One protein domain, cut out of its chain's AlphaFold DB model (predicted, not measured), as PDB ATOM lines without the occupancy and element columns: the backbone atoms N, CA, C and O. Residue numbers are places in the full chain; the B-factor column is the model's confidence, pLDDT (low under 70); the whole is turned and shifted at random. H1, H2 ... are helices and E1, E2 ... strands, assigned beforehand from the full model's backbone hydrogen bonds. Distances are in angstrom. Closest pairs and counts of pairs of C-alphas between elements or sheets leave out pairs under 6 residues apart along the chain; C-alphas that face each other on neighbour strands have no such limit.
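This is residues 38 to 127 of the 791 residues of an uncharacterized protein of Sporosarcina sp. P3 (UniProt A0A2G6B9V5). A strongly twisted sheet of six strands forms a wall, with H1 on one face; H2 and H3 pack together at its E3 and E4 end, and the hairpin E5 and E6 makes the other end. The printed part has 90 residues, with three named helices and six named strands in the order E1 E2 H1 E3 E4 H2 H3 E5 E6. The sheet runs E4 E3 E1 E2 E5 E6 and is mixed; the class is mixed, helices and strands. The whole is compact, with a radius of gyration of the C-alphas of 13.1 A and spans of 38 by 26 by 18 A.

E1, residues 38 to 44, and E2, residues 47 to 52, form an antiparallel hairpin; N 42 and O 49 are 2.9 A apart, within hydrogen-bond range. H1, residues 53 to 61, is on the sheet at a height over the sheet of 9.0 A; its closest C-alphas with E1 are Lys 53 and Glu 39, 5.5 A. E3, residues 70 to 75, is antiparallel to E1, with N 74 and O 39 at 2.9 A. E2, H1 and E3 make a split strand-helix-strand unit, two strands running the same way with E1 between them, and its crossover is right-handed. E4, residues 80 to 82, an edge strand, forms a hairpin with E3, with N 81 and O 73 at 2.9 A. H2, residues 83 to 93, is on the same face as H1. H3, residues 96 to 104, touches H2, the closest C-alphas being Ala 99 and Ala 89, 4.8 A, at a steep tilt of 69 degrees, only just short of about perpendicular, opposite ways. E5, residues 115 to 120, is parallel to E2, with N 115 and O 48 at 2.9 A, and forms a hairpin with E6, residues 123 to 126, with N 118 and O 125 at 3.0 A. In H1, H2 and H3 every O i to N i+4 pair is within hydrogen-bond range.

E1 begins at C-alpha 38 (50.593, 11.509, -39.319) and spans 19.1 A; E2 spans 16.2 A, H2 15.4 A and E5 15.1 A. E6 ends at C-alpha 126 (43.487, 25.549, -30.368).

The C-alphas farthest apart, of Gly 105 and Asp 121, are 39.4 A apart. The printed part has no cut and no long link. Residues 67 to 68 and 127 have pLDDT under 70.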
ATOM      1  N   ASP A  38      49.773  10.752 -40.272       89.69
ATOM      2  CA  ASP A  38      50.593  11.509 -39.319       89.69
ATOM      3  C   ASP A  38      49.719  12.420 -38.442       89.69
ATOM      4  O   ASP A  38      49.763  12.350 -37.206       89.69
ATOM      5  N   GLU A  39      48.832  13.194 -39.074       92.75
ATOM      6  CA  GLU A  39      47.940  14.144 -38.405       92.75
ATOM      7  C   GLU A  39      46.461  13.922 -38.732       92.75
ATOM      8  O   GLU A  39      46.071  13.489 -39.821       92.75
ATOM      9  N   ILE A  40      45.617  14.266 -37.759       91.88
ATOM     10  CA  ILE A  40      44.163  14.276 -37.868       91.88
ATOM     11  C   ILE A  40      43.668  15.691 -37.606       91.88
ATOM     12  O   ILE A  40      44.010  16.313 -36.602       91.88
ATOM     13  N   ILE A  41      42.834  16.181 -38.521       95.00
ATOM     14  CA  ILE A  41      42.387  17.565 -38.541       95.00
ATOM     15  C   ILE A  41      40.903  17.607 -38.222       95.00
ATOM     16  O   ILE A  41      40.085  16.939 -38.869       95.00
ATOM     17  N   VAL A  42      40.558  18.426 -37.238       91.75
ATOM     18  CA  VAL A  42      39.204  18.584 -36.711       91.75
ATOM     19  C   VAL A  42      38.819  20.049 -36.804       91.75
ATOM     20  O   VAL A  42      39.549  20.916 -36.334       91.75
ATOM     21  N   ALA A  43      37.659  20.339 -37.387       90.44
ATOM     22  CA  ALA A  43      37.128  21.694 -37.376       90.44
ATOM     23  C   ALA A  43      36.582  22.048 -35.978       90.44
ATOM     24  O   ALA A  43      35.554  21.506 -35.564       90.44
ATOM     25  N   VAL A  44      37.241  22.972 -35.276       87.38
ATOM     26  CA  VAL A  44      36.792  23.535 -33.991       87.38
ATOM     27  C   VAL A  44      36.593  25.034 -34.180       87.38
ATOM     28  O   VAL A  44      37.509  25.733 -34.599       87.38
ATOM     29  N   ASP A  45      35.370  25.519 -33.959       85.75
ATOM     30  CA  ASP A  45      35.005  26.942 -34.070       85.75
ATOM     31  C   ASP A  45      35.446  27.637 -35.379       85.75
ATOM     32  O   ASP A  45      35.709  28.837 -35.425       85.75
ATOM     33  N   GLY A  46      35.477  26.880 -36.482       82.94
ATOM     34  CA  GLY A  46      35.853  27.375 -37.812       82.94
ATOM     35  C   GLY A  46      37.355  27.339 -38.114       82.94
ATOM     36  O   GLY A  46      37.749  27.755 -39.202       82.94
ATOM     37  N   GLN A  47      38.178  26.820 -37.201       86.50
ATOM     38  CA  GLN A  47      39.604  26.568 -37.408       86.50
ATOM     39  C   GLN A  47      39.870  25.075 -37.610       86.50
ATOM     40  O   GLN A  47      39.233  24.226 -36.989       86.50
ATOM     41  N   ASN A  48      40.831  24.754 -38.475       92.75
ATOM     42  CA  ASN A  48      41.320  23.392 -38.658       92.75
ATOM     43  C   ASN A  48      42.377  23.101 -37.591       92.75
ATOM     44  O   ASN A  48      43.512  23.558 -37.694       92.75
ATOM     45  N   VAL A  49      41.999  22.354 -36.564       91.25
ATOM     46  CA  VAL A  49      42.885  22.013 -35.454       91.25
ATOM     47  C   VAL A  49      43.563  20.677 -35.745       91.25
ATOM     48  O   VAL A  49      42.873  19.678 -35.963       91.25
ATOM     49  N   ALA A  50      44.894  20.665 -35.778       93.19
ATOM     50  CA  ALA A  50      45.704  19.477 -36.026       93.19
ATOM     51  C   ALA A  50      46.117  18.809 -34.710       93.19
ATOM     52  O   ALA A  50      46.625  19.454 -33.792       93.19
ATOM     53  N   ILE A  51      45.912  17.495 -34.638       92.44
ATOM     54  CA  ILE A  51      46.400  16.638 -33.558       92.44
ATOM     55  C   ILE A  51      47.071  15.402 -34.149       92.44
ATOM     56  O   ILE A  51      46.645  14.877 -35.178       92.44
ATOM     57  N   SER A  52      48.105  14.895 -33.478       92.31
ATOM     58  CA  SER A  52      48.742  13.645 -33.905       92.31
ATOM     59  C   SER A  52      47.761  12.471 -33.839       92.31
ATOM     60  O   SER A  52      46.854  12.436 -32.995       92.31
ATOM     61  N   LYS A  53      47.982  11.448 -34.672       88.81
ATOM     62  CA  LYS A  53      47.173  10.222 -34.630       88.81
ATOM     63  C   LYS A  53      47.120   9.594 -33.229       88.81
ATOM     64  O   LYS A  53      46.062   9.146 -32.797       88.81
ATOM     65  N   ALA A  54      48.235   9.599 -32.498       87.12
ATOM     66  CA  ALA A  54      48.294   9.054 -31.142       87.12
ATOM     67  C   ALA A  54      47.374   9.810 -30.165       87.12
ATOM     68  O   ALA A  54      46.692   9.186 -29.352       87.12
ATOM     69  N   VAL A  55      47.322  11.142 -30.271       87.88
ATOM     70  CA  VAL A  55      46.431  11.991 -29.461       87.88
ATOM     71  C   VAL A  55      44.969  11.740 -29.825       87.88
ATOM     72  O   VAL A  55      44.131  11.607 -28.937       87.88
ATOM     73  N   TYR A  56      44.663  11.599 -31.113       91.00
ATOM     74  CA  TYR A  56      43.318  11.250 -31.567       91.00
ATOM     75  C   TYR A  56      42.869   9.863 -31.081       91.00
ATOM     76  O   TYR A  56      41.762   9.724 -30.561       91.00
ATOM     77  N   ASP A  57      43.719   8.840 -31.206       84.94
ATOM     78  CA  ASP A  57      43.407   7.479 -30.753       84.94
ATOM     79  C   ASP A  57      43.127   7.461 -29.237       84.94
ATOM     80  O   ASP A  57      42.168   6.827 -28.786       84.94
ATOM     81  N   ALA A  58      43.913   8.214 -28.456       83.12
ATOM     82  CA  ALA A  58      43.684   8.405 -27.026       83.12
ATOM     83  C   ALA A  58      42.355   9.130 -26.745       83.12
ATOM     84  O   ALA A  58      41.576   8.677 -25.908       83.12
ATOM     85  N   ALA A  59      42.040  10.196 -27.485       84.69
ATOM     86  CA  ALA A  59      40.789  10.940 -27.333       84.69
ATOM     87  C   ALA A  59      39.544  10.102 -27.680       84.69
ATOM     88  O   ALA A  59      38.506  10.230 -27.029       84.69
ATOM     89  N   ILE A  60      39.627   9.210 -28.673       83.94
ATOM     90  CA  ILE A  60      38.561   8.246 -28.985       83.94
ATOM     91  C   ILE A  60      38.409   7.222 -27.852       83.94
ATOM     92  O   ILE A  60      37.281   6.917 -27.459       83.94
ATOM     93  N   ALA A  61      39.519   6.703 -27.316       82.62
ATOM     94  CA  ALA A  61      39.503   5.729 -26.223       82.62
ATOM     95  C   ALA A  61      38.889   6.301 -24.932       82.62
ATOM     96  O   ALA A  61      38.131   5.605 -24.255       82.62
ATOM     97  N   GLU A  62      39.157   7.575 -24.639       85.25
ATOM     98  CA  GLU A  62      38.594   8.320 -23.503       85.25
ATOM     99  C   GLU A  62      37.169   8.854 -23.769       85.25
ATOM    100  O   GLU A  62      36.515   9.399 -22.878       85.25
ATOM    101  N   GLY A  63      36.645   8.683 -24.991       83.44
ATOM    102  CA  GLY A  63      35.304   9.128 -25.383       83.44
ATOM    103  C   GLY A  63      35.165  10.642 -25.582       83.44
ATOM    104  O   GLY A  63      34.043  11.146 -25.633       83.44
ATOM    105  N   TRP A  64      36.280  11.365 -25.698       85.56
ATOM    106  CA  TRP A  64      36.328  12.809 -25.959       85.56
ATOM    107  C   TRP A  64      36.034  13.151 -27.421       85.56
ATOM    108  O   TRP A  64      35.618  14.263 -27.736       85.56
ATOM    109  N   MET A  65      36.202  12.187 -28.326       83.25
ATOM    110  CA  MET A  65      35.917  12.342 -29.749       83.25
ATOM    111  C   MET A  65      35.067  11.198 -30.298       83.25
ATOM    112  O   MET A  65      34.940  10.126 -29.709       83.25
ATOM    113  N   THR A  66      34.510  11.410 -31.491       76.69
ATOM    114  CA  THR A  66      33.938  10.337 -32.310       76.69
ATOM    115  C   THR A  66      34.522  10.423 -33.713       76.69
ATOM    116  O   THR A  66      34.810  11.513 -34.190       76.69
ATOM    117  N   GLY A  67      34.633   9.302 -34.431       63.44
ATOM    118  CA  GLY A  67      35.176   9.307 -35.799       63.44
ATOM    119  C   GLY A  67      34.394  10.136 -36.832       63.44
ATOM    120  O   GLY A  67      34.802  10.214 -37.988       63.44
ATOM    121  N   ALA A  68      33.275  10.751 -36.439       64.56
ATOM    122  CA  ALA A  68      32.490  11.663 -37.264       64.56
ATOM    123  C   ALA A  68      33.025  13.110 -37.279       64.56
ATOM    124  O   ALA A  68      32.535  13.906 -38.073       64.56
ATOM    125  N   THR A  69      33.993  13.460 -36.427       75.81
ATOM    126  CA  THR A  69      34.503  14.839 -36.302       75.81
ATOM    127  C   THR A  69      35.769  15.108 -37.117       75.81
ATOM    128  O   THR A  69      36.238  16.240 -37.142       75.81
ATOM    129  N   VAL A  70      36.324  14.098 -37.792       89.31
ATOM    130  CA  VAL A  70      37.503  14.267 -38.654       89.31
ATOM    131  C   VAL A  70      37.106  14.979 -39.945       89.31
ATOM    132  O   VAL A  70      36.236  14.507 -40.678       89.31
ATOM    133  N   SER A  71      37.758  16.102 -40.231       91.06
ATOM    134  CA  SER A  71      37.589  16.863 -41.471       91.06
ATOM    135  C   SER A  71      38.599  16.415 -42.528       91.06
ATOM    136  O   SER A  71      38.208  16.121 -43.661       91.06
ATOM    137  N   TYR A  72      39.868  16.271 -42.131       94.88
ATOM    138  CA  TYR A  72      40.975  15.859 -42.998       94.88
ATOM    139  C   TYR A  72      41.928  14.902 -42.277       94.88
ATOM    140  O   TYR A  72      41.976  14.863 -41.046       94.88
ATOM    141  N   VAL A  73      42.708  14.160 -43.059       94.00
ATOM    142  CA  VAL A  73      43.884  13.416 -42.591       94.00
ATOM    143  C   VAL A  73      45.113  13.874 -43.360       94.00
ATOM    144  O   VAL A  73      45.008  14.156 -44.555       94.00
ATOM    145  N   GLN A  74      46.259  13.931 -42.691       95.06
ATOM    146  CA  GLN A  74      47.546  14.107 -43.350       95.06
ATOM    147  C   GLN A  74      48.196  12.742 -43.556       95.06
ATOM    148  O   GLN A  74      48.346  11.968 -42.609       95.06
ATOM    149  N   ASN A  75      48.552  12.442 -44.798       91.00
ATOM    150  CA  ASN A  75      49.342  11.265 -45.131       91.00
ATOM    151  C   ASN A  75      50.834  11.548 -44.878       91.00
ATOM    152  O   ASN A  75      51.255  12.702 -44.862       91.00
ATOM    153  N   SER A  76      51.648  10.505 -44.740       90.75
ATOM    154  CA  SER A  76      53.086  10.613 -44.459       90.75
ATOM    155  C   SER A  76      53.918  11.232 -45.593       90.75
ATOM    156  O   SER A  76      55.124  11.418 -45.453       90.75
ATOM    157  N   ASP A  77      53.296  11.553 -46.733       87.56
ATOM    158  CA  ASP A  77      53.871  12.384 -47.798       87.56
ATOM    159  C   ASP A  77      53.625  13.896 -47.588       87.56
ATOM    160  O   ASP A  77      53.987  14.712 -48.435       87.56
ATOM    161  N   GLY A  78      53.005  14.273 -46.465       90.38
ATOM    162  CA  GLY A  78      52.696  15.646 -46.073       90.38
ATOM    163  C   GLY A  78      51.406  16.211 -46.672       90.38
ATOM    164  O   GLY A  78      51.035  17.339 -46.337       90.38
ATOM    165  N   LYS A  79      50.702  15.467 -47.538       94.00
ATOM    166  CA  LYS A  79      49.474  15.932 -48.202       94.00
ATOM    167  C   LYS A  79      48.232  15.680 -47.352       94.00
ATOM    168  O   LYS A  79      48.137  14.677 -46.642       94.00
ATOM    169  N   TYR A  80      47.241  16.561 -47.487       95.50
ATOM    170  CA  TYR A  80      45.965  16.452 -46.783       95.50
ATOM    171  C   TYR A  80      44.863  15.916 -47.692       95.50
ATOM    172  O   TYR A  80      44.705  16.364 -48.827       95.50
ATOM    173  N   TYR A  81      44.054  15.003 -47.163       95.12
ATOM    174  CA  TYR A  81      42.912  14.418 -47.861       95.12
ATOM    175  C   TYR A  81      41.657  14.563 -47.012       95.12
ATOM    176  O   TYR A  81      41.665  14.266 -45.812       95.12
ATOM    177  N   SER A  82      40.563  15.024 -47.621       95.19
ATOM    178  CA  SER A  82      39.290  15.130 -46.912       95.19
ATOM    179  C   SER A  82      38.782  13.748 -46.509       95.19
ATOM    180  O   SER A  82      39.010  12.742 -47.189       95.19
ATOM    181  N   LYS A  83      38.037  13.686 -45.402       91.50
ATOM    182  CA  LYS A  83      37.493  12.416 -44.906       91.50
ATOM    183  C   LYS A  83      36.665  11.675 -45.970       91.50
ATOM    184  O   LYS A  83      36.713  10.451 -46.043       91.50
ATOM    185  N   ALA A  84      35.921  12.404 -46.802       90.94
ATOM    186  CA  ALA A  84      35.111  11.813 -47.866       90.94
ATOM    187  C   ALA A  84      35.966  11.101 -48.929       90.94
ATOM    188  O   ALA A  84      35.608  10.007 -49.361       90.94
ATOM    189  N   VAL A  85      37.101  11.696 -49.306       92.81
ATOM    190  CA  VAL A  85      38.061  11.118 -50.256       92.81
ATOM    191  C   VAL A  85      38.730   9.874 -49.667       92.81
ATOM    192  O   VAL A  85      38.844   8.857 -50.349       92.81
ATOM    193  N   LEU A  86      39.103   9.917 -48.386       91.62
ATOM    194  CA  LEU A  86      39.647   8.751 -47.688       91.62
ATOM    195  C   LEU A  86      38.627   7.606 -47.596       91.62
ATOM    196  O   LEU A  86      38.966   6.458 -47.866       91.62
ATOM    197  N   ASP A  87      37.373   7.905 -47.245       89.62
ATOM    198  CA  ASP A  87      36.309   6.901 -47.151       89.62
ATOM    199  C   ASP A  87      36.046   6.222 -48.512       89.62
ATOM    200  O   ASP A  87      35.799   5.013 -48.560       89.62
ATOM    201  N   GLU A  88      36.116   6.979 -49.616       90.75
ATOM    202  CA  GLU A  88      36.022   6.453 -50.985       90.75
ATOM    203  C   GLU A  88      37.186   5.498 -51.290       90.75
ATOM    204  O   GLU A  88      36.943   4.348 -51.660       90.75
ATOM    205  N   ALA A  89      38.429   5.921 -51.040       89.38
ATOM    206  CA  ALA A  89      39.623   5.111 -51.292       89.38
ATOM    207  C   ALA A  89      39.649   3.815 -50.456       89.38
ATOM    208  O   ALA A  89      39.958   2.739 -50.966       89.38
ATOM    209  N   VAL A  90      39.240   3.872 -49.183       89.19
ATOM    210  CA  VAL A  90      39.132   2.678 -48.320       89.19
ATOM    211  C   VAL A  90      38.061   1.709 -48.831       89.19
ATOM    212  O   VAL A  90      38.205   0.492 -48.690       89.19
ATOM    213  N   SER A  91      36.987   2.222 -49.438       87.75
ATOM    214  CA  SER A  91      35.946   1.378 -50.033       87.75
ATOM    215  C   SER A  91      36.418   0.638 -51.291       87.75
ATOM    216  O   SER A  91      35.937  -0.467 -51.554       87.75
ATOM    217  N   GLU A  92      37.368   1.222 -52.022       90.31
ATOM    218  CA  GLU A  92      37.963   0.668 -53.239       90.31
ATOM    219  C   GLU A  92      39.038  -0.378 -52.916       90.31
ATOM    220  O   GLU A  92      38.969  -1.511 -53.393       90.31
ATOM    221  N   GLU A  93      39.968  -0.042 -52.022       89.31
ATOM    222  CA  GLU A  93      41.176  -0.837 -51.771       89.31
ATOM    223  C   GLU A  93      41.059  -1.830 -50.609       89.31
ATOM    224  O   GLU A  93      41.987  -2.591 -50.316       89.31
ATOM    225  N   SER A  94      39.907  -1.869 -49.932       79.19
ATOM    226  CA  SER A  94      39.556  -2.783 -48.827       79.19
ATOM    227  C   SER A  94      40.422  -2.705 -47.555       79.19
ATOM    228  O   SER A  94      40.059  -3.305 -46.542       79.19
ATOM    229  N   THR A  95      41.529  -1.955 -47.575       86.75
ATOM    230  CA  THR A  95      42.440  -1.713 -46.445       86.75
ATOM    231  C   THR A  95      42.890  -0.250 -46.429       86.75
ATOM    232  O   THR A  95      42.925   0.391 -47.478       86.75
ATOM    233  N   LEU A  96      43.223   0.283 -45.248       86.00
ATOM    234  CA  LEU A  96      43.658   1.675 -45.098       86.00
ATOM    235  C   LEU A  96      45.013   1.932 -45.772       86.00
ATOM    236  O   LEU A  96      45.140   2.913 -46.491       86.00
ATOM    237  N   ASP A  97      45.979   1.030 -45.605       86.69
ATOM    238  CA  ASP A  97      47.335   1.202 -46.145       86.69
ATOM    239  C   ASP A  97      47.321   1.336 -47.676       86.69
ATOM    240  O   ASP A  97      47.912   2.260 -48.230       86.69
ATOM    241  N   LYS A  98      46.555   0.477 -48.362       88.69
ATOM    242  CA  LYS A  98      46.385   0.565 -49.819       88.69
ATOM    243  C   LYS A  98      45.585   1.786 -50.261       88.69
ATOM    244  O   LYS A  98      45.850   2.337 -51.321       88.69
ATOM    245  N   ALA A  99      44.619   2.228 -49.456       90.88
ATOM    246  CA  ALA A  99      43.885   3.457 -49.734       90.88
ATOM    247  C   ALA A  99      44.796   4.690 -49.644       90.88
ATOM    248  O   ALA A  99      44.680   5.593 -50.466       90.88
ATOM    249  N   LEU A 100      45.721   4.721 -48.682       91.25
ATOM    250  CA  LEU A 100      46.717   5.787 -48.563       91.25
ATOM    251  C   LEU A 100      47.741   5.739 -49.708       91.25
ATOM    252  O   LEU A 100      48.079   6.788 -50.249       91.25
ATOM    253  N   GLU A 101      48.168   4.544 -50.130       91.88
ATOM    254  CA  GLU A 101      49.019   4.355 -51.316       91.88
ATOM    255  C   GLU A 101      48.333   4.861 -52.597       91.88
ATOM    256  O   GLU A 101      48.922   5.632 -53.358       91.88
ATOM    257  N   LEU A 102      47.056   4.515 -52.793       90.12
ATOM    258  CA  LEU A 102      46.244   5.010 -53.907       90.12
ATOM    259  C   LEU A 102      46.126   6.542 -53.885       90.12
ATOM    260  O   LEU A 102      46.221   7.194 -54.927       90.12
ATOM    261  N   LEU A 103      45.933   7.135 -52.703       92.12
ATOM    262  CA  LEU A 103      45.789   8.581 -52.556       92.12
ATOM    263  C   LEU A 103      47.098   9.343 -52.773       92.12
ATOM    264  O   LEU A 103      47.055  10.427 -53.362       92.12
ATOM    265  N   ALA A 104      48.240   8.784 -52.370       90.19
ATOM    266  CA  ALA A 104      49.556   9.392 -52.567       90.19
ATOM    267  C   ALA A 104      49.866   9.642 -54.057       90.19
ATOM    268  O   ALA A 104      50.446  10.677 -54.406       90.19
ATOM    269  N   GLY A 105      49.413   8.735 -54.933       87.62
ATOM    270  CA  GLY A 105      49.495   8.858 -56.393       87.62
ATOM    271  C   GLY A 105      48.368   9.671 -57.049       87.62
ATOM    272  O   GLY A 105      48.378   9.836 -58.267       87.62
ATOM    273  N   SER A 106      47.395  10.170 -56.278       91.06
ATOM    274  CA  SER A 106      46.233  10.907 -56.795       91.06
ATOM    275  C   SER A 106      46.410  12.430 -56.756       91.06
ATOM    276  O   SER A 106      47.217  12.973 -55.999       91.06
ATOM    277  N   ASP A 107      45.587  13.136 -57.529       90.56
ATOM    278  CA  ASP A 107      45.457  14.598 -57.554       90.56
ATOM    279  C   ASP A 107      44.404  15.134 -56.561       90.56
ATOM    280  O   ASP A 107      44.085  16.321 -56.568       90.56
ATOM    281  N   LYS A 108      43.873  14.278 -55.676       93.00
ATOM    282  CA  LYS A 108      42.790  14.612 -54.731       93.00
ATOM    283  C   LYS A 108      43.258  15.315 -53.443       93.00
ATOM    284  O   LYS A 108      42.476  15.427 -52.500       93.00
ATOM    285  N   ALA A 109      44.521  15.732 -53.366       92.50
ATOM    286  CA  ALA A 109      45.060  16.426 -52.199       92.50
ATOM    287  C   ALA A 109      44.525  17.866 -52.097       92.50
ATOM    288  O   ALA A 109      44.375  18.559 -53.103       92.50
ATOM    289  N   GLU A 110      44.282  18.334 -50.874       92.75
ATOM    290  CA  GLU A 110      43.826  19.695 -50.582       92.75
ATOM    291  C   GLU A 110      44.897  20.481 -49.809       92.75
ATOM    292  O   GLU A 110      45.672  19.921 -49.034       92.75
ATOM    293  N   SER A 111      44.938  21.800 -50.016       90.44
ATOM    294  CA  SER A 111      45.788  22.711 -49.241       90.44
ATOM    295  C   SER A 111      44.954  23.372 -48.149       90.44
ATOM    296  O   SER A 111      43.978  24.063 -48.447       90.44
ATOM    297  N   ILE A 112      45.327  23.145 -46.889       88.69
ATOM    298  CA  ILE A 112      44.649  23.694 -45.711       88.69
ATOM    299  C   ILE A 112      45.667  24.330 -44.759       88.69
ATOM    300  O   ILE A 112      46.817  23.905 -44.688       88.69
ATOM    301  N   THR A 113      45.238  25.342 -44.008       89.00
ATOM    302  CA  THR A 113      46.005  25.897 -42.882       89.00
ATOM    303  C   THR A 113      45.511  25.252 -41.597       89.00
ATOM    304  O   THR A 113      44.295  25.182 -41.405       89.00
ATOM    305  N   THR A 114      46.423  24.799 -40.737       88.69
ATOM    306  CA  THR A 114      46.104  24.173 -39.449       88.69
ATOM    307  C   THR A 114      46.704  24.954 -38.280       88.69
ATOM    308  O   THR A 114      47.665  25.704 -38.449       88.69
ATOM    309  N   VAL A 115      46.115  24.795 -37.094       86.81
ATOM    310  CA  VAL A 115      46.680  25.242 -35.811       86.81
ATOM    311  C   VAL A 115      46.867  24.025 -34.899       86.81
ATOM    312  O   VAL A 115      46.010  23.135 -34.932       86.81
ATOM    313  N   PRO A 116      47.946  23.939 -34.102       86.62
ATOM    314  CA  PRO A 116      48.098  22.874 -33.115       86.62
ATOM    315  C   PRO A 116      46.933  22.864 -32.123       86.62
ATOM    316  O   PRO A 116      46.445  23.913 -31.695       86.62
ATOM    317  N   GLY A 117      46.465  21.665 -31.788       84.94
ATOM    318  CA  GLY A 117      45.401  21.462 -30.815       84.94
ATOM    319  C   GLY A 117      45.858  20.720 -29.579       84.94
ATOM    320  O   GLY A 117      46.655  19.785 -29.655       84.94
ATOM    321  N   GLU A 118      45.239  21.049 -28.454       86.12
ATOM    322  CA  GLU A 118      45.336  20.265 -27.230       86.12
ATOM    323  C   GLU A 118      43.954  19.993 -26.629       86.12
ATOM    324  O   GLU A 118      42.968  20.673 -26.917       86.12
ATOM    325  N   PHE A 119      43.862  18.953 -25.802       84.31
ATOM    326  CA  PHE A 119      42.642  18.660 -25.057       84.31
ATOM    327  C   PHE A 119      42.689  19.338 -23.692       84.31
ATOM    328  O   PHE A 119      43.429  18.905 -22.809       84.31
ATOM    329  N   VAL A 120      41.831  20.338 -23.495       83.56
ATOM    330  CA  VAL A 120      41.616  20.989 -22.200       83.56
ATOM    331  C   VAL A 120      40.250  20.567 -21.671       83.56
ATOM    332  O   VAL A 120      39.216  20.774 -22.309       83.56
ATOM    333  N   ASP A 121      40.245  19.902 -20.512       84.56
ATOM    334  CA  ASP A 121      39.040  19.370 -19.860       84.56
ATOM    335  C   ASP A 121      38.157  18.499 -20.783       84.56
ATOM    336  O   ASP A 121      36.926  18.530 -20.725       84.56
ATOM    337  N   GLY A 122      38.796  17.709 -21.653       82.44
ATOM    338  CA  GLY A 122      38.119  16.807 -22.591       82.44
ATOM    339  C   GLY A 122      37.542  17.487 -23.838       82.44
ATOM    340  O   GLY A 122      36.897  16.809 -24.635       82.44
ATOM    341  N   ASN A 123      37.788  18.786 -24.044       85.19
ATOM    342  CA  ASN A 123      37.459  19.490 -25.283       85.19
ATOM    343  C   ASN A 123      38.737  19.786 -26.064       85.19
ATOM    344  O   ASN A 123      39.718  20.251 -25.489       85.19
ATOM    345  N   LEU A 124      38.712  19.535 -27.372       87.81
ATOM    346  CA  LEU A 124      39.788  19.952 -28.262       87.81
ATOM    347  C   LEU A 124      39.716  21.471 -28.440       87.81
ATOM    348  O   LEU A 124      38.696  21.972 -28.912       87.81
ATOM    349  N   VAL A 125      40.779  22.180 -28.069       83.50
ATOM    350  CA  VAL A 125      40.922  23.629 -28.249       83.50
ATOM    351  C   VAL A 125      42.207  23.935 -29.029       83.50
ATOM    352  O   VAL A 125      43.176  23.179 -28.910       83.50
ATOM    353  N   PRO A 126      42.236  25.005 -29.843       81.00
ATOM    354  CA  PRO A 126      43.487  25.549 -30.368       81.00
ATOM    355  C   PRO A 126      44.400  25.986 -29.215       81.00
ATOM    356  O   PRO A 126      43.922  26.584 -28.251       81.00
ATOM    357  N   GLU A 127      45.694  25.701 -29.308       69.88
ATOM    358  CA  GLU A 127      46.687  26.129 -28.313       69.88
ATOM    359  C   GLU A 127      46.812  27.677 -28.318       69.88
ATOM    360  O   GLU A 127      47.147  28.269 -29.345       69.88
TER     361      GLU A 127